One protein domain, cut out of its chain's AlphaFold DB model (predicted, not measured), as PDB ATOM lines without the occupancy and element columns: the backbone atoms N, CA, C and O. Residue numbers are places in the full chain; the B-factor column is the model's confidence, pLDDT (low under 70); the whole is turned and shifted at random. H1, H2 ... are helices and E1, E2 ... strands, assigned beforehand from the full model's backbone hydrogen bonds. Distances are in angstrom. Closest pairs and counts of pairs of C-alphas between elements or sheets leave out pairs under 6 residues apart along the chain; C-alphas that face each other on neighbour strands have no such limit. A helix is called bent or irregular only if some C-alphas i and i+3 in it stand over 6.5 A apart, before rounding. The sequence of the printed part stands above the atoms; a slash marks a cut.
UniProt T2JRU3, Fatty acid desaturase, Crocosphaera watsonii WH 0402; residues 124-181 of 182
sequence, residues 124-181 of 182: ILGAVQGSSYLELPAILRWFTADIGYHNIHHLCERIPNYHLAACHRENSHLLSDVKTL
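What this domain is: This is residues 124 to 181 of the 182 residues of the protein "Fatty acid desaturase" of Crocosphaera watsonii WH 0402 (UniProt T2JRU3). Short helices and one small two-strand ribbon gather round H3, which lies near the middle, with H1 and H4 packed on it and E1 close by. E1 and E2 lie side by side as a parallel pair, while H2 sits far out towards the end of the longest axis and touches no helix. The printed part has 58 residues, with four named helices and two named strands in the order H1 E1 H2 H3 H4 E2, and is mostly helix. It is compact, with a radius of gyration of the C-alphas of 10.4 A, and spans 29 by 23 by 18 A.

How they stand to each other: H1, residues 124 to 128, touches H3, residues 150 to 155; their closest C-alphas, of Ala 127 and His 154, are 5.0 A apart. E1, residues 132 to 134, is the parallel neighbour of E2, residues 179 to 181, at 24 degrees; N 133 and O 179 are within hydrogen-bond range at 2.9 A, as are N 181 and O 133 at 2.9 A. The closest C-alphas of E1 and H3, those of Ser 132 and Asn 151, are 5.6 A apart. H2, residues 138 to 143, is apart from H3. H4, residues 161 to 170, touches H3, about perpendicular at 79 degrees, with the C-alphas of Ile 152 and Leu 164 closest at 6.4 A. E1, H2 H3 H4 and E2 form a strand-helix-strand unit, two parallel neighbour strands with helices between them along the chain. Every O i to N i+4 pair is within hydrogen-bond range in H1, H2 and H3; in H4 4 of 6 are.

Where its parts are: H1 begins at C-alpha 124, (151.634, 115.981, 188.759), and measures 6.0 A; E1 measures 6.1 A. H2 and H3 each measure 8.6 A. H4 measures 15.2 A and is irregular: C-alphas 162 and 165 are 7.0 A apart. E2 measures 6.6 A and ends at C-alpha 181, (155.093, 129.872, 201.779).

The domain as a whole: The two C-alphas farthest apart, of Leu 125 and Ile 139, are 29.8 A apart. The printed part has no cut and no long link. Its mean pLDDT is 95.2, and no printed residue is under 70.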
ATOM      1  N   ILE A 124     150.689 116.029 187.639       93.81
ATOM      2  CA  ILE A 124     151.634 115.981 188.759       93.81
ATOM      3  C   ILE A 124     152.365 117.321 188.888       93.81
ATOM      4  O   ILE A 124     152.464 117.848 189.991       93.81
ATOM      5  N   LEU A 125     152.822 117.910 187.776       94.12
ATOM      6  CA  LEU A 125     153.445 119.241 187.802       94.12
ATOM      7  C   LEU A 125     152.445 120.320 188.233       94.12
ATOM      8  O   LEU A 125     152.792 121.187 189.027       94.12
ATOM      9  N   GLY A 126     151.192 120.241 187.784       93.88
ATOM     10  CA  GLY A 126     150.115 121.122 188.236       93.88
ATOM     11  C   GLY A 126     149.893 121.055 189.744       93.88
ATOM     12  O   GLY A 126     149.774 122.092 190.391       93.88
ATOM     13  N   ALA A 127     149.904 119.854 190.317       93.75
ATOM     14  CA  ALA A 127     149.728 119.665 191.748       93.75
ATOM     15  C   ALA A 127     150.967 120.086 192.561       93.75
ATOM     16  O   ALA A 127     150.831 120.788 193.557       93.75
ATOM     17  N   VAL A 128     152.176 119.699 192.142       94.25
ATOM     18  CA  VAL A 128     153.423 119.905 192.909       94.25
ATOM     19  C   VAL A 128     154.023 121.295 192.698       94.25
ATOM     20  O   VAL A 128     154.472 121.911 193.657       94.25
ATOM     21  N   GLN A 129     154.039 121.785 191.458       95.31
ATOM     22  CA  GLN A 129     154.678 123.051 191.071       95.31
ATOM     23  C   GLN A 129     153.659 124.156 190.754       95.31
ATOM     24  O   GLN A 129     154.014 125.332 190.732       95.31
ATOM     25  N   GLY A 130     152.395 123.811 190.491       95.38
ATOM     26  CA  GLY A 130     151.296 124.769 190.294       95.38
ATOM     27  C   GLY A 130     150.542 125.119 191.580       95.38
ATOM     28  O   GLY A 130     149.646 125.967 191.572       95.38
ATOM     29  N   SER A 131     150.898 124.481 192.695       95.81
ATOM     30  CA  SER A 131     150.417 124.828 194.028       95.81
ATOM     31  C   SER A 131     151.565 124.782 195.039       95.81
ATOM     32  O   SER A 131     152.675 124.360 194.714       95.81
ATOM     33  N   SER A 132     151.324 125.274 196.249       96.44
ATOM     34  CA  SER A 132     152.341 125.412 197.294       96.44
ATOM     35  C   SER A 132     151.932 124.703 198.580       96.44
ATOM     36  O   SER A 132     150.774 124.323 198.771       96.44
ATOM     37  N   TYR A 133     152.913 124.528 199.460       96.62
ATOM     38  CA  TYR A 133     152.700 124.242 200.868       96.62
ATOM     39  C   TYR A 133     152.693 125.570 201.635       96.62
ATOM     40  O   TYR A 133     153.709 126.264 201.678       96.62
ATOM     41  N   LEU A 134     151.552 125.936 202.219       96.88
ATOM     42  CA  LEU A 134     151.432 127.093 203.104       96.88
ATOM     43  C   LEU A 134     151.654 126.650 204.550       96.88
ATOM     44  O   LEU A 134     150.805 125.982 205.153       96.88
ATOM     45  N   GLU A 135     152.800 127.027 205.107       96.00
ATOM     46  CA  GLU A 135     153.162 126.725 206.480       96.00
ATOM     47  C   GLU A 135     152.360 127.607 207.437       96.00
ATOM     48  O   GLU A 135     152.594 128.798 207.602       96.00
ATOM     49  N   LEU A 136     151.370 127.001 208.087       95.56
ATOM     50  CA  LEU A 136     150.518 127.685 209.049       95.56
ATOM     51  C   LEU A 136     150.909 127.308 210.489       95.56
ATOM     52  O   LEU A 136     151.221 126.144 210.768       95.56
ATOM     53  N   PRO A 137     150.801 128.238 211.458       95.62
ATOM     54  CA  PRO A 137     150.930 127.900 212.871       95.62
ATOM     55  C   PRO A 137     149.828 126.919 213.296       95.62
ATOM     56  O   PRO A 137     148.738 126.897 212.722       95.62
ATOM     57  N   ALA A 138     150.076 126.130 214.348       94.62
ATOM     58  CA  ALA A 138     149.210 125.015 214.759       94.62
ATOM     59  C   ALA A 138     147.721 125.387 214.921       94.62
ATOM     60  O   ALA A 138     146.847 124.623 214.519       94.62
ATOM     61  N   ILE A 139     147.432 126.575 215.462       96.44
ATOM     62  CA  ILE A 139     146.057 127.073 215.626       96.44
ATOM     63  C   ILE A 139     145.386 127.277 214.264       96.44
ATOM     64  O   ILE A 139     144.243 126.865 214.072       96.44
ATOM     65  N   LEU A 140     146.097 127.884 213.308       94.81
ATOM     66  CA  LEU A 140     145.568 128.117 211.968       94.81
ATOM     67  C   LEU A 140     145.477 126.823 211.169       94.81
ATOM     68  O   LEU A 140     144.501 126.655 210.455       94.81
ATOM     69  N   ARG A 141     146.409 125.881 211.342       94.50
ATOM     70  CA  ARG A 141     146.291 124.536 210.760       94.50
ATOM     71  C   ARG A 141     145.040 123.813 211.232       94.50
ATOM     72  O   ARG A 141     144.315 123.259 210.418       94.50
ATOM     73  N   TRP A 142     144.752 123.849 212.532       94.06
ATOM     74  CA  TRP A 142     143.516 123.276 213.057       94.06
ATOM     75  C   TRP A 142     142.282 123.990 212.489       94.06
ATOM     76  O   TRP A 142     141.364 123.336 211.999       94.06
ATOM     77  N   PHE A 143     142.286 125.328 212.493       94.62
ATOM     78  CA  PHE A 143     141.162 126.132 212.010       94.62
ATOM     79  C   PHE A 143     140.869 125.916 210.520       94.62
ATOM     80  O   PHE A 143     139.712 125.859 210.115       94.62
ATOM     81  N   THR A 144     141.911 125.781 209.701       93.94
ATOM     82  CA  THR A 144     141.785 125.560 208.257       93.94
ATOM     83  C   THR A 144     141.740 124.082 207.880       93.94
ATOM     84  O   THR A 144     141.756 123.762 206.694       93.94
ATOM     85  N   ALA A 145     141.672 123.176 208.863       94.75
ATOM     86  CA  ALA A 145     141.714 121.733 208.666       94.75
ATOM     87  C   ALA A 145     142.880 121.306 207.754       94.75
ATOM     88  O   ALA A 145     142.667 120.654 206.738       94.75
ATOM     89  N   ASP A 146     144.103 121.723 208.090       95.81
ATOM     90  CA  ASP A 146     145.348 121.374 207.393       95.81
ATOM     91  C   ASP A 146     145.343 121.708 205.877       95.81
ATOM     92  O   ASP A 146     146.148 121.171 205.116       95.81
ATOM     93  N   ILE A 147     144.503 122.651 205.416       94.94
ATOM     94  CA  ILE A 147     144.427 123.028 203.989       94.94
ATOM     95  C   ILE A 147     145.728 123.628 203.444       94.94
ATOM     96  O   ILE A 147     145.880 123.718 202.232       94.94
ATOM     97  N   GLY A 148     146.655 124.029 204.323       96.00
ATOM     98  CA  GLY A 148     147.989 124.496 203.942       96.00
ATOM     99  C   GLY A 148     148.804 123.445 203.178       96.00
ATOM    100  O   GLY A 148     149.668 123.791 202.384       96.00
ATOM    101  N   TYR A 149     148.491 122.154 203.337       96.88
ATOM    102  CA  TYR A 149     149.045 121.063 202.525       96.88
ATOM    103  C   TYR A 149     148.302 120.920 201.181       96.88
ATOM    104  O   TYR A 149     147.961 119.811 200.757       96.88
ATOM    105  N   HIS A 150     147.996 122.039 200.517       96.12
ATOM    106  CA  HIS A 150     147.127 122.062 199.341       96.12
ATOM    107  C   HIS A 150     147.707 121.292 198.153       96.12
ATOM    108  O   HIS A 150     146.966 120.654 197.412       96.12
ATOM    109  N   ASN A 151     149.032 121.260 198.027       95.75
ATOM    110  CA  ASN A 151     149.732 120.440 197.043       95.75
ATOM    111  C   ASN A 151     149.435 118.938 197.178       95.75
ATOM    112  O   ASN A 151     149.255 118.255 196.171       95.75
ATOM    113  N   ILE A 152     149.317 118.420 198.406       96.94
ATOM    114  CA  ILE A 152     148.920 117.025 198.642       96.94
ATOM    115  C   ILE A 152     147.452 116.822 198.276       96.94
ATOM    116  O   ILE A 152     147.111 115.816 197.660       96.94
ATOM    117  N   HIS A 153     146.595 117.788 198.612       96.00
ATOM    118  CA  HIS A 153     145.185 117.742 198.233       96.00
ATOM    119  C   HIS A 153     145.002 117.726 196.708       96.00
ATOM    120  O   HIS A 153     144.176 116.972 196.214       96.00
ATOM    121  N   HIS A 154     145.803 118.485 195.952       95.19
ATOM    122  CA  HIS A 154     145.791 118.428 194.485       95.19
ATOM    123  C   HIS A 154     146.359 117.138 193.915       95.19
ATOM    124  O   HIS A 154     145.927 116.729 192.847       95.19
ATOM    125  N   LEU A 155     147.325 116.509 194.591       94.88
ATOM    126  CA  LEU A 155     147.866 115.211 194.179       94.88
ATOM    127  C   LEU A 155     146.878 114.063 194.415       94.88
ATOM    128  O   LEU A 155     146.900 113.076 193.682       94.88
ATOM    129  N   CYS A 156     146.079 114.150 195.479       94.94
ATOM    130  CA  CYS A 156     145.059 113.167 195.811       94.94
ATOM    131  C   CYS A 156     143.988 113.789 196.714       94.94
ATOM    132  O   CYS A 156     144.075 113.758 197.946       94.94
ATOM    133  N   GLU A 157     142.914 114.280 196.100       93.00
ATOM    134  CA  GLU A 157     141.798 114.946 196.779       93.00
ATOM    135  C   GLU A 157     140.998 114.001 197.690       93.00
ATOM    136  O   GLU A 157     140.214 114.436 198.534       93.00
ATOM    137  N   ARG A 158     141.218 112.689 197.542       95.38
ATOM    138  CA  ARG A 158     140.599 111.631 198.349       95.38
ATOM    139  C   ARG A 158     141.233 111.480 199.731       95.38
ATOM    140  O   ARG A 158     140.645 110.810 200.581       95.38
ATOM    141  N   ILE A 159     142.427 112.034 199.957       96.12
ATOM    142  CA  ILE A 159     143.054 112.014 201.280       96.12
ATOM    143  C   ILE A 159     142.285 112.992 202.169       96.12
ATOM    144  O   ILE A 159     142.214 114.180 201.851       96.12
ATOM    145  N   PRO A 160     141.715 112.534 203.295       95.38
ATOM    146  CA  PRO A 160     141.016 113.435 204.185       95.38
ATOM    147  C   PRO A 160     141.998 114.429 204.811       95.38
ATOM    148  O   PRO A 160     143.132 114.082 205.144       95.38
ATOM    149  N   ASN A 161     141.525 115.651 205.038       94.62
ATOM    150  CA  ASN A 161     142.314 116.775 205.542       94.62
ATOM    151  C   ASN A 161     143.225 116.437 206.740       94.62
ATOM    152  O   ASN A 161     144.406 116.775 206.738       94.62
ATOM    153  N   TYR A 162     142.712 115.688 207.721       93.88
ATOM    154  CA  TYR A 162     143.450 115.293 208.928       93.88
ATOM    155  C   TYR A 162     144.626 114.323 208.677       93.88
ATOM    156  O   TYR A 162     145.409 114.060 209.589       93.88
ATOM    157  N   HIS A 163     144.776 113.786 207.461       96.81
ATOM    158  CA  HIS A 163     145.909 112.953 207.039       96.81
ATOM    159  C   HIS A 163     146.884 113.664 206.092       96.81
ATOM    160  O   HIS A 163     147.965 113.125 205.839       96.81
ATOM    161  N   LEU A 164     146.573 114.871 205.607       96.88
ATOM    162  CA  LEU A 164     147.439 115.580 204.655       96.88
ATOM    163  C   LEU A 164     148.828 115.846 205.243       96.88
ATOM    164  O   LEU A 164     149.839 115.582 204.595       96.88
ATOM    165  N   ALA A 165     148.886 116.270 206.507       96.38
ATOM    166  CA  ALA A 165     150.143 116.530 207.201       96.38
ATOM    167  C   ALA A 165     151.013 115.269 207.351       96.38
ATOM    168  O   ALA A 165     152.238 115.343 207.266       96.38
ATOM    169  N   ALA A 166     150.398 114.108 207.605       96.94
ATOM    170  CA  ALA A 166     151.117 112.839 207.707       96.94
ATOM    171  C   ALA A 166     151.670 112.416 206.341       96.94
ATOM    172  O   ALA A 166     152.865 112.152 206.228       96.94
ATOM    173  N   CYS A 167     150.834 112.475 205.301       97.00
ATOM    174  CA  CYS A 167     151.229 112.172 203.927       97.00
ATOM    175  C   CYS A 167     152.378 113.073 203.446       97.00
ATOM    176  O   CYS A 167     153.363 112.570 202.906       97.00
ATOM    177  N   HIS A 168     152.300 114.382 203.711       96.31
ATOM    178  CA  HIS A 168     153.367 115.325 203.383       96.31
ATOM    179  C   HIS A 168     154.694 114.945 204.055       96.31
ATOM    180  O   HIS A 168     155.732 114.912 203.400       96.31
ATOM    181  N   ARG A 169     154.678 114.621 205.357       96.12
ATOM    182  CA  ARG A 169     155.898 114.253 206.096       96.12
ATOM    183  C   ARG A 169     156.528 112.965 205.569       96.12
ATOM    184  O   ARG A 169     157.736 112.940 205.342       96.12
ATOM    185  N   GLU A 170     155.721 111.926 205.354       97.25
ATOM    186  CA  GLU A 170     156.187 110.622 204.857       97.25
ATOM    187  C   GLU A 170     156.805 110.724 203.456       97.25
ATOM    188  O   GLU A 170     157.793 110.055 203.155       97.25
ATOM    189  N   ASN A 171     156.272 111.616 202.621       95.69
ATOM    190  CA  ASN A 171     156.687 111.779 201.230       95.69
ATOM    191  C   ASN A 171     157.537 113.033 200.999       95.69
ATOM    192  O   ASN A 171     157.755 113.414 199.856       95.69
ATOM    193  N   SER A 172     158.055 113.665 202.055       94.50
ATOM    194  CA  SER A 172     158.811 114.927 201.962       94.50
ATOM    195  C   SER A 172     160.005 114.847 200.997       94.50
ATOM    196  O   SER A 172     160.288 115.801 200.279       94.50
ATOM    197  N   HIS A 173     160.636 113.675 200.892       94.38
ATOM    198  CA  HIS A 173     161.717 113.384 199.945       94.38
ATOM    199  C   HIS A 173     161.312 113.463 198.457       94.38
ATOM    200  O   HIS A 173     162.186 113.593 197.607       94.38
ATOM    201  N   LEU A 174     160.015 113.392 198.138       93.94
ATOM    202  CA  LEU A 174     159.455 113.527 196.784       93.94
ATOM    203  C   LEU A 174     158.895 114.930 196.510       93.94
ATOM    204  O   LEU A 174     158.432 115.203 195.407       93.94
ATOM    205  N   LEU A 175     158.890 115.806 197.516       94.12
ATOM    206  CA  LEU A 175     158.224 117.110 197.483       94.12
ATOM    207  C   LEU A 175     159.224 118.272 197.494       94.12
ATOM    208  O   LEU A 175     158.849 119.395 197.819       94.12
ATOM    209  N   SER A 176     160.484 118.021 197.123       89.94
ATOM    210  CA  SER A 176     161.547 119.038 197.087       89.94
ATOM    211  C   SER A 176     161.218 120.236 196.196       89.94
ATOM    212  O   SER A 176     161.696 121.337 196.450       89.94
ATOM    213  N   ASP A 177     160.395 120.015 195.170       90.56
ATOM    214  CA  ASP A 177     160.039 121.024 194.170       90.56
ATOM    215  C   ASP A 177     158.777 121.819 194.548       90.56
ATOM    216  O   ASP A 177     158.373 122.724 193.818       90.56
ATOM    217  N   VAL A 178     158.140 121.495 195.679       94.94
ATOM    218  CA  VAL A 178     156.969 122.229 196.168       94.94
ATOM    219  C   VAL A 178     157.424 123.551 196.766       94.94
ATOM    220  O   VAL A 178     158.234 123.596 197.696       94.94
ATOM    221  N   LYS A 179     156.850 124.657 196.286       96.12
ATOM    222  CA  LYS A 179     157.088 125.967 196.893       96.12
ATOM    223  C   LYS A 179     156.511 125.987 198.310       96.12
ATOM    224  O   LYS A 179     155.329 125.713 198.488       96.12
ATOM    225  N   THR A 180     157.324 126.354 199.298       96.12
ATOM    226  CA  THR A 180     156.848 126.646 200.660       96.12
ATOM    227  C   THR A 180     156.616 128.147 200.819       96.12
ATOM    228  O   THR A 180     157.435 128.949 200.358       96.12
ATOM    229  N   LEU A 181     155.485 128.509 201.422       95.00
ATOM    230  CA  LEU A 181     155.093 129.872 201.779       95.00
ATOM    231  C   LEU A 181     154.908 129.952 203.299       95.00
ATOM    232  O   LEU A 181     154.350 129.022 203.880       95.00
TER     233      LEU A 181